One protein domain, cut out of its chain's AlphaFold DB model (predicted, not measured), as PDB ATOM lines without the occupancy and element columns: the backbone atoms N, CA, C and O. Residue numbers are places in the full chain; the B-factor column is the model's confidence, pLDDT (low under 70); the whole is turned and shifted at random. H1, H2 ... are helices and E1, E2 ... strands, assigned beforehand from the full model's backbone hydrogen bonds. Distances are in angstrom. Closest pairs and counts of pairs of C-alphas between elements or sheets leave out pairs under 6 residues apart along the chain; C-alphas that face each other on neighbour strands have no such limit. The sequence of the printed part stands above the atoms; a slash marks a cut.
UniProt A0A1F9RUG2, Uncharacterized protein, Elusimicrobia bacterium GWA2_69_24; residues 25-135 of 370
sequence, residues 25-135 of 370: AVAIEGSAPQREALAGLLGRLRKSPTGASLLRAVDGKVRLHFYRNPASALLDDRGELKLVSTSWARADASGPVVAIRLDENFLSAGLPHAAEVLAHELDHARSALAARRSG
ATOM      1  N   ALA A  25      59.279 153.623 198.864       65.00
ATOM      2  CA  ALA A  25      58.970 154.582 199.918       65.00
ATOM      3  C   ALA A  25      59.524 154.158 201.291       65.00
ATOM      4  O   ALA A  25      58.789 154.035 202.271       65.00
ATOM      5  N   VAL A  26      60.835 153.936 201.387       76.56
ATOM      6  CA  VAL A  26      61.522 153.989 202.686       76.56
ATOM      7  C   VAL A  26      61.692 155.464 203.049       76.56
ATOM      8  O   VAL A  26      62.320 156.213 202.300       76.56
ATOM      9  N   ALA A  27      61.112 155.903 204.167       84.31
ATOM     10  CA  ALA A  27      61.205 157.299 204.589       84.31
ATOM     11  C   ALA A  27      62.615 157.590 205.122       84.31
ATOM     12  O   ALA A  27      63.080 156.899 206.023       84.31
ATOM     13  N   ILE A  28      63.293 158.605 204.582       86.38
ATOM     14  CA  ILE A  28      64.644 158.999 205.005       86.38
ATOM     15  C   ILE A  28      64.567 160.329 205.757       86.38
ATOM     16  O   ILE A  28      64.069 161.320 205.222       86.38
ATOM     17  N   GLU A  29      65.088 160.362 206.977       88.12
ATOM     18  CA  GLU A  29      65.154 161.553 207.825       88.12
ATOM     19  C   GLU A  29      66.607 162.012 208.041       88.12
ATOM     20  O   GLU A  29      67.561 161.312 207.701       88.12
ATOM     21  N   GLY A  30      66.773 163.217 208.595       88.81
ATOM     22  CA  GLY A  30      68.078 163.836 208.853       88.81
ATOM     23  C   GLY A  30      68.359 165.059 207.981       88.81
ATOM     24  O   GLY A  30      67.486 165.540 207.255       88.81
ATOM     25  N   SER A  31      69.579 165.586 208.071       88.56
ATOM     26  CA  SER A  31      70.097 166.692 207.253       88.56
ATOM     27  C   SER A  31      70.218 166.307 205.769       88.56
ATOM     28  O   SER A  31      70.106 165.139 205.407       88.56
ATOM     29  N   ALA A  32      70.431 167.276 204.870       87.81
ATOM     30  CA  ALA A  32      70.573 166.969 203.440       87.81
ATOM     31  C   ALA A  32      71.707 165.958 203.138       87.81
ATOM     32  O   ALA A  32      71.411 164.975 202.459       87.81
ATOM     33  N   PRO A  33      72.925 166.092 203.710       86.88
ATOM     34  CA  PRO A  33      73.985 165.089 203.545       86.88
ATOM     35  C   PRO A  33      73.604 163.702 204.078       86.88
ATOM     36  O   PRO A  33      73.891 162.688 203.451       86.88
ATOM     37  N   GLN A  34      72.901 163.648 205.214       87.62
ATOM     38  CA  GLN A  34      72.422 162.389 205.791       87.62
ATOM     39  C   GLN A  34      71.423 161.686 204.873       87.62
ATOM     40  O   GLN A  34      71.526 160.480 204.638       87.62
ATOM     41  N   ARG A  35      70.476 162.447 204.317       89.06
ATOM     42  CA  ARG A  35      69.485 161.902 203.390       89.06
ATOM     43  C   ARG A  35      70.125 161.407 202.099       89.06
ATOM     44  O   ARG A  35      69.736 160.353 201.607       89.06
ATOM     45  N   GLU A  36      71.104 162.138 201.573       88.81
ATOM     46  CA  GLU A  36      71.862 161.740 200.386       88.81
ATOM     47  C   GLU A  36      72.648 160.444 200.623       88.81
ATOM     48  O   GLU A  36      72.540 159.512 199.827       88.81
ATOM     49  N   ALA A  37      73.351 160.332 201.753       87.38
ATOM     50  CA  ALA A  37      74.092 159.126 202.115       87.38
ATOM     51  C   ALA A  37      73.174 157.897 202.258       87.38
ATOM     52  O   ALA A  37      73.442 156.848 201.668       87.38
ATOM     53  N   LEU A  38      72.045 158.025 202.969       89.50
ATOM     54  CA  LEU A  38      71.061 156.940 203.102       89.50
ATOM     55  C   LEU A  38      70.425 156.577 201.755       89.50
ATOM     56  O   LEU A  38      70.258 155.395 201.455       89.50
ATOM     57  N   ALA A  39      70.110 157.563 200.911       89.62
ATOM     58  CA  ALA A  39      69.607 157.311 199.562       89.62
ATOM     59  C   ALA A  39      70.645 156.567 198.704       89.62
ATOM     60  O   ALA A  39      70.283 155.645 197.967       89.62
ATOM     61  N   GLY A  40      71.928 156.910 198.845       89.44
ATOM     62  CA  GLY A  40      73.050 156.208 198.227       89.44
ATOM     63  C   GLY A  40      73.153 154.749 198.680       89.44
ATOM     64  O   GLY A  40      73.246 153.854 197.836       89.44
ATOM     65  N   LEU A  41      73.056 154.485 199.989       89.50
ATOM     66  CA  LEU A  41      73.044 153.124 200.544       89.50
ATOM     67  C   LEU A  41      71.853 152.311 200.030       89.50
ATOM     68  O   LEU A  41      72.035 151.199 199.533       89.50
ATOM     69  N   LEU A  42      70.645 152.879 200.044       91.81
ATOM     70  CA  LEU A  42      69.458 152.247 199.461       91.81
ATOM     71  C   LEU A  42      69.638 151.966 197.961       91.81
ATOM     72  O   LEU A  42      69.240 150.911 197.470       91.81
ATOM     73  N   GLY A  43      70.258 152.889 197.223       90.94
ATOM     74  CA  GLY A  43      70.609 152.711 195.816       90.94
ATOM     75  C   GLY A  43      71.582 151.554 195.584       90.94
ATOM     76  O   GLY A  43      71.396 150.793 194.635       90.94
ATOM     77  N   ARG A  44      72.578 151.377 196.462       90.88
ATOM     78  CA  ARG A  44      73.490 150.220 196.442       90.88
ATOM     79  C   ARG A  44      72.743 148.926 196.733       90.88
ATOM     80  O   ARG A  44      72.837 148.005 195.931       90.88
ATOM     81  N   LEU A  45      71.930 148.880 197.787       92.56
ATOM     82  CA  LEU A  45      71.142 147.695 198.147       92.56
ATOM     83  C   LEU A  45      70.250 147.192 197.007       92.56
ATOM     84  O   LEU A  45      70.131 145.987 196.811       92.56
ATOM     85  N   ARG A  46      69.667 148.095 196.206       94.62
ATOM     86  CA  ARG A  46      68.865 147.719 195.026       94.62
ATOM     87  C   ARG A  46      69.652 146.951 193.956       94.62
ATOM     88  O   ARG A  46      69.024 146.287 193.136       94.62
ATOM     89  N   LYS A  47      70.985 147.045 193.937       92.38
ATOM     90  CA  LYS A  47      71.850 146.315 192.993       92.38
ATOM     91  C   LYS A  47      72.084 144.859 193.411       92.38
ATOM     92  O   LYS A  47      72.406 144.042 192.557       92.38
ATOM     93  N   SER A  48      71.892 144.528 194.689       94.06
ATOM     94  CA  SER A  48      71.927 143.149 195.187       94.06
ATOM     95  C   SER A  48      70.537 142.509 195.034       94.06
ATOM     96  O   SER A  48      69.541 143.118 195.432       94.06
ATOM     97  N   PRO A  49      70.422 141.276 194.501       94.62
ATOM     98  CA  PRO A  49      69.158 140.537 194.491       94.62
ATOM     99  C   PRO A  49      68.514 140.410 195.880       94.62
ATOM    100  O   PRO A  49      67.295 140.568 196.013       94.62
ATOM    101  N   THR A  50      69.327 140.166 196.912       94.19
ATOM    102  CA  THR A  50      68.886 140.081 198.311       94.19
ATOM    103  C   THR A  50      68.393 141.436 198.813       94.19
ATOM    104  O   THR A  50      67.239 141.540 199.237       94.19
ATOM    105  N   GLY A  51      69.199 142.492 198.670       94.44
ATOM    106  CA  GLY A  51      68.831 143.851 199.068       94.44
ATOM    107  C   GLY A  51      67.579 144.364 198.349       94.44
ATOM    108  O   GLY A  51      66.669 144.900 198.980       94.44
ATOM    109  N   ALA A  52      67.445 144.120 197.045       94.12
ATOM    110  CA  ALA A  52      66.251 144.479 196.283       94.12
ATOM    111  C   ALA A  52      64.987 143.763 196.789       94.12
ATOM    112  O   ALA A  52      63.907 144.356 196.817       94.12
ATOM    113  N   SER A  53      65.107 142.494 197.191       93.81
ATOM    114  CA  SER A  53      63.997 141.740 197.782       93.81
ATOM    115  C   SER A  53      63.587 142.293 199.148       93.81
ATOM    116  O   SER A  53      62.392 142.470 199.392       93.81
ATOM    117  N   LEU A  54      64.557 142.631 200.006       93.94
ATOM    118  CA  LEU A  54      64.301 143.258 201.307       93.94
ATOM    119  C   LEU A  54      63.550 144.576 201.156       93.94
ATOM    120  O   LEU A  54      62.507 144.761 201.778       93.94
ATOM    121  N   LEU A  55      64.032 145.457 200.276       93.75
ATOM    122  CA  LEU A  55      63.435 146.776 200.064       93.75
ATOM    123  C   LEU A  55      61.982 146.695 199.588       93.75
ATOM    124  O   LEU A  55      61.157 147.488 200.033       93.75
ATOM    125  N   ARG A  56      61.637 145.713 198.744       92.12
ATOM    126  CA  ARG A  56      60.237 145.464 198.357       92.12
ATOM    127  C   ARG A  56      59.380 145.000 199.533       92.12
ATOM    128  O   ARG A  56      58.207 145.349 199.611       92.12
ATOM    129  N   ALA A  57      59.938 144.200 200.439       89.25
ATOM    130  CA  ALA A  57      59.188 143.640 201.560       89.25
ATOM    131  C   ALA A  57      58.850 144.684 202.644       89.25
ATOM    132  O   ALA A  57      57.829 144.550 203.326       89.25
ATOM    133  N   VAL A  58      59.685 145.718 202.787       88.19
ATOM    134  CA  VAL A  58      59.554 146.767 203.815       88.19
ATOM    135  C   VAL A  58      59.041 148.112 203.283       88.19
ATOM    136  O   VAL A  58      59.002 149.098 204.020       88.19
ATOM    137  N   ASP A  59      58.630 148.151 202.017       85.81
ATOM    138  CA  ASP A  59      58.175 149.360 201.334       85.81
ATOM    139  C   ASP A  59      57.043 150.075 202.099       85.81
ATOM    140  O   ASP A  59      56.062 149.447 202.515       85.81
ATOM    141  N   GLY A  60      57.205 151.382 202.335       81.25
ATOM    142  CA  GLY A  60      56.263 152.215 203.091       81.25
ATOM    143  C   GLY A  60      56.190 151.941 204.599       81.25
ATOM    144  O   GLY A  60      55.341 152.519 205.277       81.25
ATOM    145  N   LYS A  61      57.030 151.050 205.143       88.50
ATOM    146  CA  LYS A  61      56.937 150.568 206.539       88.50
ATOM    147  C   LYS A  61      58.193 150.813 207.365       88.50
ATOM    148  O   LYS A  61      58.225 150.434 208.534       88.50
ATOM    149  N   VAL A  62      59.209 151.437 206.775       90.62
ATOM    150  CA  VAL A  62      60.492 151.715 207.421       90.62
ATOM    151  C   VAL A  62      60.837 153.193 207.317       90.62
ATOM    152  O   VAL A  62      60.610 153.838 206.289       90.62
ATOM    153  N   ARG A  63      61.428 153.703 208.394       92.38
ATOM    154  CA  ARG A  63      62.028 155.028 208.494       92.38
ATOM    155  C   ARG A  63      63.505 154.890 208.845       92.38
ATOM    156  O   ARG A  63      63.824 154.228 209.825       92.38
ATOM    157  N   LEU A  64      64.381 155.523 208.072       91.00
ATOM    158  CA  LEU A  64      65.831 155.508 208.263       91.00
ATOM    159  C   LEU A  64      66.326 156.874 208.727       91.00
ATOM    160  O   LEU A  64      65.947 157.893 208.151       91.00
ATOM    161  N   HIS A  65      67.220 156.890 209.709       91.12
ATOM    162  CA  HIS A  65      68.005 158.073 210.056       91.12
ATOM    163  C   HIS A  65      69.364 157.686 210.623       91.12
ATOM    164  O   HIS A  65      69.566 156.564 211.089       91.12
ATOM    165  N   PHE A  66      70.286 158.644 210.614       89.25
ATOM    166  CA  PHE A  66      71.510 158.536 211.393       89.25
ATOM    167  C   PHE A  66      71.287 158.997 212.830       89.25
ATOM    168  O   PHE A  66      70.485 159.900 213.079       89.25
ATOM    169  N   TYR A  67      72.018 158.403 213.766       87.19
ATOM    170  CA  TYR A  67      72.069 158.843 215.152       87.19
ATOM    171  C   TYR A  67      73.513 158.887 215.647       87.19
ATOM    172  O   TYR A  67      74.363 158.112 215.217       87.19
ATOM    173  N   ARG A  68      73.772 159.779 216.600       83.88
ATOM    174  CA  ARG A  68      75.056 159.842 217.287       83.88
ATOM    175  C   ARG A  68      75.100 158.811 218.405       83.88
ATOM    176  O   ARG A  68      74.358 158.942 219.382       83.88
ATOM    177  N   ASN A  69      75.970 157.814 218.283       76.75
ATOM    178  CA  ASN A  69      76.272 156.901 219.378       76.75
ATOM    179  C   ASN A  69      77.451 157.474 220.194       76.75
ATOM    180  O   ASN A  69      78.556 157.578 219.675       76.75
ATOM    181  N   PRO A  70      77.265 157.877 221.465       69.69
ATOM    182  CA  PRO A  70      78.364 158.418 222.270       69.69
ATOM    183  C   PRO A  70      79.436 157.370 222.611       69.69
ATOM    184  O   PRO A  70      80.522 157.742 223.045       69.69
ATOM    185  N   ALA A  71      79.136 156.081 222.428       68.19
ATOM    186  CA  ALA A  71      80.058 154.969 222.626       68.19
ATOM    187  C   ALA A  71      80.700 154.483 221.312       68.19
ATOM    188  O   ALA A  71      81.237 153.376 221.272       68.19
ATOM    189  N   SER A  72      80.626 155.275 220.239       71.56
ATOM    190  CA  SER A  72      81.329 154.993 218.992       71.56
ATOM    191  C   SER A  72      82.413 156.017 218.686       71.56
ATOM    192  O   SER A  72      82.308 157.200 219.012       71.56
ATOM    193  N   ALA A  73      83.478 155.536 218.055       70.25
ATOM    194  CA  ALA A  73      84.604 156.333 217.610       70.25
ATOM    195  C   ALA A  73      85.141 155.796 216.283       70.25
ATOM    196  O   ALA A  73      85.097 154.594 216.009       70.25
ATOM    197  N   LEU A  74      85.689 156.698 215.475       70.25
ATOM    198  CA  LEU A  74      86.503 156.339 214.322       70.25
ATOM    199  C   LEU A  74      87.962 156.335 214.749       70.25
ATOM    200  O   LEU A  74      88.470 157.349 215.226       70.25
ATOM    201  N   LEU A  75      88.615 155.192 214.586       68.06
ATOM    202  CA  LEU A  75      90.047 155.045 214.783       68.06
ATOM    203  C   LEU A  75      90.724 154.994 213.419       68.06
ATOM    204  O   LEU A  75      90.266 154.282 212.531       68.06
ATOM    205  N   ASP A  76      91.803 155.747 213.262       64.25
ATOM    206  CA  ASP A  76      92.710 155.590 212.130       64.25
ATOM    207  C   ASP A  76      93.692 154.459 212.460       64.25
ATOM    208  O   ASP A  76      94.474 154.564 213.408       64.25
ATOM    209  N   ASP A  77      93.614 153.365 211.707       57.88
ATOM    210  CA  ASP A  77      94.564 152.262 211.759       57.88
ATOM    211  C   ASP A  77      95.353 152.226 210.448       57.88
ATOM    212  O   ASP A  77      94.890 151.711 209.430       57.88
ATOM    213  N   ARG A  78      96.561 152.803 210.472       68.19
ATOM    214  CA  ARG A  78      97.508 152.832 209.339       68.19
ATOM    215  C   ARG A  78      96.941 153.481 208.063       68.19
ATOM    216  O   ARG A  78      97.295 153.077 206.957       68.19
ATOM    217  N   GLY A  79      96.114 154.515 208.207       57.25
ATOM    218  CA  GLY A  79      95.484 155.248 207.106       57.25
ATOM    219  C   GLY A  79      94.099 154.724 206.722       57.25
ATOM    220  O   GLY A  79      93.470 155.292 205.827       57.25
ATOM    221  N   GLU A  80      93.605 153.671 207.383       62.47
ATOM    222  CA  GLU A  80      92.245 153.161 207.220       62.47
ATOM    223  C   GLU A  80      91.380 153.523 208.430       62.47
ATOM    224  O   GLU A  80      91.697 153.194 209.574       62.47
ATOM    225  N   LEU A  81      90.240 154.175 208.186       63.69
ATOM    226  CA  LEU A  81      89.274 154.460 209.243       63.69
ATOM    227  C   LEU A  81      88.508 153.187 209.617       63.69
ATOM    228  O   LEU A  81      87.792 152.610 208.797       63.69
ATOM    229  N   LYS A  82      88.601 152.793 210.885       67.31
ATOM    230  CA  LYS A  82      87.830 151.712 211.497       67.31
ATOM    231  C   LYS A  82      86.816 152.286 212.473       67.31
ATOM    232  O   LYS A  82      87.158 153.050 213.374       67.31
ATOM    233  N   LEU A  83      85.558 151.890 212.311       67.62
ATOM    234  CA  LEU A  83      84.519 152.181 213.290       67.62
ATOM    235  C   LEU A  83      84.643 151.206 214.459       67.62
ATOM    236  O   LEU A  83      84.410 150.009 214.305       67.62
ATOM    237  N   VAL A  84      84.960 151.736 215.634       61.75
ATOM    238  CA  VAL A  84      84.797 151.024 216.898       61.75
ATOM    239  C   VAL A  84      83.498 151.504 217.511       61.75
ATOM    240  O   VAL A  84      83.327 152.687 217.791       61.75
ATOM    241  N   SER A  85      82.543 150.597 217.674       60.22
ATOM    242  CA  SER A  85      81.223 150.943 218.188       60.22
ATOM    243  C   SER A  85      80.585 149.744 218.870       60.22
ATOM    244  O   SER A  85      80.721 148.612 218.408       60.22
ATOM    245  N   THR A  86      79.878 150.016 219.965       54.84
ATOM    246  CA  THR A  86      79.100 149.034 220.734       54.84
ATOM    247  C   THR A  86      77.785 148.647 220.053       54.84
ATOM    248  O   THR A  86      77.174 147.648 220.414       54.84
ATOM    249  N   SER A  87      77.327 149.438 219.077       64.19
ATOM    250  CA  SER A  87      76.151 149.155 218.252       64.19
ATOM    251  C   SER A  87      76.217 150.013 216.994       64.19
ATOM    252  O   SER A  87      76.240 151.243 217.068       64.19
ATOM    253  N   TRP A  88      76.300 149.352 215.840       73.50
ATOM    254  CA  TRP A  88      76.495 150.002 214.541       73.50
ATOM    255  C   TRP A  88      75.174 150.486 213.947       73.50
ATOM    256  O   TRP A  88      75.115 151.519 213.277       73.50
ATOM    257  N   ALA A  89      74.102 149.752 214.217       80.06
ATOM    258  CA  ALA A  89      72.749 150.124 213.871       80.06
ATOM    259  C   ALA A  89      71.747 149.406 214.787       80.06
ATOM    260  O   ALA A  89      72.123 148.541 215.584       80.06
ATOM    261  N   ARG A  90      70.479 149.825 214.716       84.00
ATOM    262  CA  ARG A  90      69.371 149.165 215.414       84.00
ATOM    263  C   ARG A  90      68.031 149.429 214.739       84.00
ATOM    264  O   ARG A  90      67.668 150.586 214.507       84.00
ATOM    265  N   ALA A  91      67.255 148.372 214.535       82.62
ATOM    266  CA  ALA A  91      65.836 148.426 214.217       82.62
ATOM    267  C   ALA A  91      64.975 148.491 215.494       82.62
ATOM    268  O   ALA A  91      65.088 147.671 216.406       82.62
ATOM    269  N   ASP A  92      64.067 149.462 215.547       85.50
ATOM    270  CA  ASP A  92      63.005 149.589 216.542       85.50
ATOM    271  C   ASP A  92      61.659 149.361 215.859       85.50
ATOM    272  O   ASP A  92      61.150 150.203 215.111       85.50
ATOM    273  N   ALA A  93      61.092 148.188 216.115       82.19
ATOM    274  CA  ALA A  93      59.820 147.769 215.558       82.19
ATOM    275  C   ALA A  93      58.643 147.976 216.521       82.19
ATOM    276  O   ALA A  93      57.576 147.446 216.256       82.19
ATOM    277  N   SER A  94      58.767 148.749 217.604       77.12
ATOM    278  CA  SER A  94      57.664 148.962 218.564       77.12
ATOM    279  C   SER A  94      56.418 149.640 217.961       77.12
ATOM    280  O   SER A  94      55.313 149.494 218.486       77.12
ATOM    281  N   GLY A  95      56.575 150.365 216.848       78.88
ATOM    282  CA  GLY A  95      55.508 151.093 216.160       78.88
ATOM    283  C   GLY A  95      55.003 150.451 214.856       78.88
ATOM    284  O   GLY A  95      55.544 149.452 214.370       78.88
ATOM    285  N   PRO A  96      53.964 151.044 214.229       75.06
ATOM    286  CA  PRO A  96      53.460 150.618 212.916       75.06
ATOM    287  C   PRO A  96      54.468 150.854 211.779       75.06
ATOM    288  O   PRO A  96      54.397 150.179 210.754       75.06
ATOM    289  N   VAL A  97      55.403 151.785 211.977       85.19
ATOM    290  CA  VAL A  97      56.571 152.026 211.125       85.19
ATOM    291  C   VAL A  97      57.804 151.624 211.922       85.19
ATOM    292  O   VAL A  97      57.961 152.071 213.057       85.19
ATOM    293  N   VAL A  98      58.666 150.801 211.332       86.88
ATOM    294  CA  VAL A  98      59.930 150.392 211.951       86.88
ATOM    295  C   VAL A  98      60.954 151.507 211.764       86.88
ATOM    296  O   VAL A  98      61.203 151.943 210.638       86.88
ATOM    297  N   ALA A  99      61.542 151.987 212.855       89.50
ATOM    298  CA  ALA A  99      62.609 152.977 212.807       89.50
ATOM    299  C   ALA A  99      63.963 152.266 212.822       89.50
ATOM    300  O   ALA A  99      64.276 151.576 213.782       89.50
ATOM    301  N   ILE A 100      64.776 152.446 211.785       89.94
ATOM    302  CA  ILE A 100      66.151 151.947 211.752       89.94
ATOM    303  C   ILE A 100      67.088 153.134 211.923       89.94
ATOM    304  O   ILE A 100      66.985 154.135 211.205       89.94
ATOM    305  N   ARG A 101      67.995 153.010 212.887       89.44
ATOM    306  CA  ARG A 101      68.998 154.024 213.198       89.44
ATOM    307  C   ARG A 101      70.369 153.478 212.847       89.44
ATOM    308  O   ARG A 101      70.703 152.392 213.304       89.44
ATOM    309  N   LEU A 102      71.135 154.219 212.057       87.81
ATOM    310  CA  LEU A 102      72.526 153.897 211.737       87.81
ATOM    311  C   LEU A 102      73.447 154.866 212.468       87.81
ATOM    312  O   LEU A 102      73.108 156.040 212.612       87.81
ATOM    313  N   ASP A 103      74.604 154.395 212.913       84.56
ATOM    314  CA  ASP A 103      75.611 155.264 213.512       84.56
ATOM    315  C   ASP A 103      76.040 156.355 212.517       84.56
ATOM    316  O   ASP A 103      76.360 156.071 211.360       84.56
ATOM    317  N   GLU A 104      76.026 157.619 212.943       85.25
ATOM    318  CA  GLU A 104      76.413 158.747 212.095       85.25
ATOM    319  C   GLU A 104      77.865 158.669 211.616       85.25
ATOM    320  O   GLU A 104      78.187 159.269 210.596       85.25
ATOM    321  N   ASN A 105      78.725 157.884 212.267       78.88
ATOM    322  CA  ASN A 105      80.081 157.638 211.788       78.88
ATOM    323  C   ASN A 105      80.116 156.922 210.424       78.88
ATOM    324  O   ASN A 105      81.104 157.055 209.706       78.88
ATOM    325  N   PHE A 106      79.030 156.261 209.996       79.62
ATOM    326  CA  PHE A 106      78.867 155.781 208.612       79.62
ATOM    327  C   PHE A 106      78.752 156.899 207.567       79.62
ATOM    328  O   PHE A 106      78.877 156.625 206.373       79.62
ATOM    329  N   LEU A 107      78.539 158.151 207.984       75.62
ATOM    330  CA  LEU A 107      78.611 159.319 207.102       75.62
ATOM    331  C   LEU A 107      80.044 159.668 206.715       75.62
ATOM    332  O   LEU A 107      80.252 160.277 205.664       75.62
ATOM    333  N   SER A 108      81.022 159.316 207.552       65.19
ATOM    334  CA  SER A 108      82.424 159.557 207.244       65.19
ATOM    335  C   SER A 108      82.826 158.646 206.085       65.19
ATOM    336  O   SER A 108      82.779 157.419 206.170       65.19
ATOM    337  N   ALA A 109      83.113 159.287 204.951       45.56
ATOM    338  CA  ALA A 109      83.201 158.676 203.635       45.56
ATOM    339  C   ALA A 109      84.119 157.444 203.607       45.56
ATOM    340  O   ALA A 109      85.324 157.553 203.812       45.56
ATOM    341  N   GLY A 110      83.539 156.289 203.270       55.03
ATOM    342  CA  GLY A 110      84.298 155.099 202.886       55.03
ATOM    343  C   GLY A 110      84.307 153.950 203.887       55.03
ATOM    344  O   GLY A 110      84.972 152.959 203.600       55.03
ATOM    345  N   LEU A 111      83.564 154.019 205.002       63.69
ATOM    346  CA  LEU A 111      83.469 152.860 205.891       63.69
ATOM    347  C   LEU A 111      82.921 151.630 205.137       63.69
ATOM    348  O   LEU A 111      81.808 151.690 204.589       63.69
ATOM    349  N   PRO A 112      83.676 150.517 205.095       66.69
ATOM    350  CA  PRO A 112      83.203 149.280 204.491       66.69
ATOM    351  C   PRO A 112      82.000 148.737 205.284       66.69
ATOM    352  O   PRO A 112      81.787 149.093 206.442       66.69
ATOM    353  N   HIS A 113      81.177 147.891 204.657       80.69
ATOM    354  CA  HIS A 113      80.044 147.186 205.291       80.69
ATOM    355  C   HIS A 113      78.790 148.008 205.643       80.69
ATOM    356  O   HIS A 113      77.802 147.425 206.078       80.69
ATOM    357  N   ALA A 114      78.721 149.320 205.388       86.62
ATOM    358  CA  ALA A 114      77.498 150.096 205.665       86.62
ATOM    359  C   ALA A 114      76.233 149.522 204.979       86.62
ATOM    360  O   ALA A 114      75.134 149.556 205.535       86.62
ATOM    361  N   ALA A 115      76.384 148.963 203.772       89.19
ATOM    362  CA  ALA A 115      75.299 148.281 203.067       89.19
ATOM    363  C   ALA A 115      74.934 146.933 203.718       89.19
ATOM    364  O   ALA A 115      73.752 146.623 203.837       89.19
ATOM    365  N   GLU A 116      75.925 146.161 204.168       91.38
ATOM    366  CA  GLU A 116      75.731 144.913 204.920       91.38
ATOM    367  C   GLU A 116      74.938 145.158 206.208       91.38
ATOM    368  O   GLU A 116      73.908 144.521 206.426       91.38
ATOM    369  N   VAL A 117      75.358 146.150 206.997       91.38
ATOM    370  CA  VAL A 117      74.703 146.554 208.249       91.38
ATOM    371  C   VAL A 117      73.275 147.031 207.993       91.38
ATOM    372  O   VAL A 117      72.340 146.601 208.663       91.38
ATOM    373  N   LEU A 118      73.057 147.876 206.979       92.62
ATOM    374  CA  LEU A 118      71.704 148.316 206.640       92.62
ATOM    375  C   LEU A 118      70.813 147.141 206.205       92.62
ATOM    376  O   LEU A 118      69.640 147.100 206.569       92.62
ATOM    377  N   ALA A 119      71.338 146.192 205.426       95.06
ATOM    378  CA  ALA A 119      70.589 145.008 205.010       95.06
ATOM    379  C   ALA A 119      70.225 144.103 206.195       95.06
ATOM    380  O   ALA A 119      69.101 143.603 206.237       95.06
ATOM    381  N   HIS A 120      71.133 143.942 207.159       94.75
ATOM    382  CA  HIS A 120      70.881 143.241 208.417       94.75
ATOM    383  C   HIS A 120      69.689 143.864 209.168       94.75
ATOM    384  O   HIS A 120      68.701 143.185 209.449       94.75
ATOM    385  N   GLU A 121      69.698 145.180 209.388       93.94
ATOM    386  CA  GLU A 121      68.601 145.856 210.098       93.94
ATOM    387  C   GLU A 121      67.280 145.873 209.318       93.94
ATOM    388  O   GLU A 121      66.192 145.758 209.893       93.94
ATOM    389  N   LEU A 122      67.343 146.014 207.989       94.56
ATOM    390  CA  LEU A 122      66.154 145.919 207.137       94.56
ATOM    391  C   LEU A 122      65.532 144.526 207.206       94.56
ATOM    392  O   LEU A 122      64.311 144.399 207.072       94.56
ATOM    393  N   ASP A 123      66.335 143.488 207.429       95.69
ATOM    394  CA  ASP A 123      65.811 142.153 207.646       95.69
ATOM    395  C   ASP A 123      65.126 142.008 209.008       95.69
ATOM    396  O   ASP A 123      64.008 141.493 209.047       95.69
ATOM    397  N   HIS A 124      65.691 142.546 210.094       93.19
ATOM    398  CA  HIS A 124      64.969 142.626 211.369       93.19
ATOM    399  C   HIS A 124      63.622 143.339 211.211       93.19
ATOM    400  O   HIS A 124      62.594 142.843 211.681       93.19
ATOM    401  N   ALA A 125      63.590 144.457 210.478       92.62
ATOM    402  CA  ALA A 125      62.354 145.173 210.181       92.62
ATOM    403  C   ALA A 125      61.353 144.308 209.397       92.62
ATOM    404  O   ALA A 125      60.182 144.204 209.777       92.62
ATOM    405  N   ARG A 126      61.801 143.653 208.316       94.62
ATOM    406  CA  ARG A 126      60.979 142.734 207.510       94.62
ATOM    407  C   ARG A 126      60.393 141.617 208.369       94.62
ATOM    408  O   ARG A 126      59.198 141.326 208.264       94.62
ATOM    409  N   SER A 127      61.226 141.007 209.200       93.94
ATOM    410  CA  SER A 127      60.891 139.850 210.019       93.94
ATOM    411  C   SER A 127      59.925 140.220 211.146       93.94
ATOM    412  O   SER A 127      58.913 139.541 211.317       93.94
ATOM    413  N   ALA A 128      60.123 141.363 211.811       91.94
ATOM    414  CA  ALA A 128      59.179 141.897 212.794       91.94
ATOM    415  C   ALA A 128      57.807 142.218 212.169       91.94
ATOM    416  O   ALA A 128      56.761 141.846 212.707       91.94
ATOM    417  N   LEU A 129      57.783 142.836 210.981       91.69
ATOM    418  CA  LEU A 129      56.544 143.106 210.238       91.69
ATOM    419  C   LEU A 129      55.828 141.817 209.798       91.69
ATOM    420  O   LEU A 129      54.596 141.781 209.728       91.69
ATOM    421  N   ALA A 130      56.570 140.759 209.465       92.94
ATOM    422  CA  ALA A 130      56.003 139.446 209.173       92.94
ATOM    423  C   ALA A 130      55.428 138.793 210.441       92.94
ATOM    424  O   ALA A 130      54.258 138.411 210.436       92.94
ATOM    425  N   ALA A 131      56.185 138.778 211.541       92.81
ATOM    426  CA  ALA A 131      55.748 138.240 212.826       92.81
ATOM    427  C   ALA A 131      54.466 138.918 213.323       92.81
ATOM    428  O   ALA A 131      53.528 138.238 213.741       92.81
ATOM    429  N   ARG A 132      54.376 140.251 213.211       92.19
ATOM    430  CA  ARG A 132      53.170 141.017 213.556       92.19
ATOM    431  C   ARG A 132      51.960 140.601 212.731       92.19
ATOM    432  O   ARG A 132      50.898 140.351 213.294       92.19
ATOM    433  N   ARG A 133      52.108 140.497 211.405       92.56
ATOM    434  CA  ARG A 133      51.016 140.062 210.513       92.56
ATOM    435  C   ARG A 133      50.526 138.652 210.839       92.56
ATOM    436  O   ARG A 133      49.344 138.378 210.677       92.56
ATOM    437  N   SER A 134      51.416 137.788 211.317       92.31
ATOM    438  CA  SER A 134      51.098 136.421 211.743       92.31
ATOM    439  C   SER A 134      50.662 136.307 213.211       92.31
ATOM    440  O   SER A 134      50.418 135.196 213.683       92.31
ATOM    441  N   GLY A 135      50.586 137.418 213.954       92.38
ATOM    442  CA  GLY A 135      50.245 137.425 215.381       92.38
ATOM    443  C   GLY A 135      51.306 136.802 216.299       92.38
ATOM    444  O   GLY A 135      50.998 136.482 217.441       92.38
TER     445      GLY A 135
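Overview. This is residues 25 to 135 of the 370 residues of an uncharacterized protein of Elusimicrobia bacterium GWA2_69_24 (UniProt A0A1F9RUG2). A small three-stranded sheet, E1 E5 E4, has the long helix H4 running along one of its faces, with the last residues of H1, 41 to 45, meeting the first residues of H4, 114 to 119, at a corner, and H2 packed on residues 119 to 126 of H4. The hairpin of E2 and E3 lies beyond one end of this sheet and makes one end of the long axis; the last turns of H4 make the other. The 111 printed residues hold four named helices and five named strands in the order H1 H2 E1 E2 E3 E4 E5 H3 H4, a mixed class of helices and strands. The three-stranded sheet is mixed, the hairpin antiparallel. The whole is compact, with a radius of gyration of the C-alphas of 14.1 A, yet elongated, spanning 49 by 29 by 24 A.

Along the chain. The sheet holds E1, residues 62 to 67, 15.6 A long, E5, residues 98 to 103, 16.5 A, and E4, residues 89 to 92, 10.1 A. H4, residues 114 to 133, measures 28.7 A and ends at C-alpha 133, (51.016, 140.062, 210.513). H1, residues 32 to 45, begins at C-alpha 32, (70.573, 166.969, 203.440), and measures 20.0 A. H2 is residues 49 to 57, 12.6 A, and H3 residues 104 to 107, 5.5 A. E2, residues 72 to 77, measures 15.3 A, and E3, residues 80 to 85, 15.7 A.

Arrangement. E5 is the inner strand. It is parallel to E1, with N 67 and O 102 at 2.8 A, and forms an antiparallel hairpin with E4, with N 92 and O 99 at 2.8 A. Residues 27 to 28 pair in parallel with residues 63 to 64 of E1. Two layers, helices on one face of a sheet, are made by H1 and H4 on E1 E5 E4. H4 lies over E5 and E4 at a height over the sheet of 8.0 A, along the strands at 17 degrees to E5 on the local plane. H1 touches H4 with residues 41 to 45 alone, about perpendicular at 78 degrees; the closest C-alphas, of Leu 41 and Ala 115, are 5.9 A apart. H2 is not on the sheet, but touches H4 at a steep tilt of 41 degrees, the same way; the C-alphas of Ala 57 and Arg 126 are closest, 6.3 A. H1 and H2 only just touch, only at the corner, with 3 pairs of C-alphas within 8 A, the closest those of Leu 45 and Gly 51 at 4.6 A. H3 only grazes the sheet. In the hairpin E2 and E3, N 82 and O 75 are 2.8 A apart; E2 and H4 are apart. In H1, H2 and H4 every O i to N i+4 pair is within hydrogen-bond range; H3 is too short for one.

Size, cuts and confidence. The farthest C-alphas, of Arg 78 and Gly 135, are 50.1 A apart. The printed part has no cut and no long link. Mean pLDDT of the printed part is 83.2; residue 25 and residues 70 to 71, 75 to 87 and 108 to 112 are under 70.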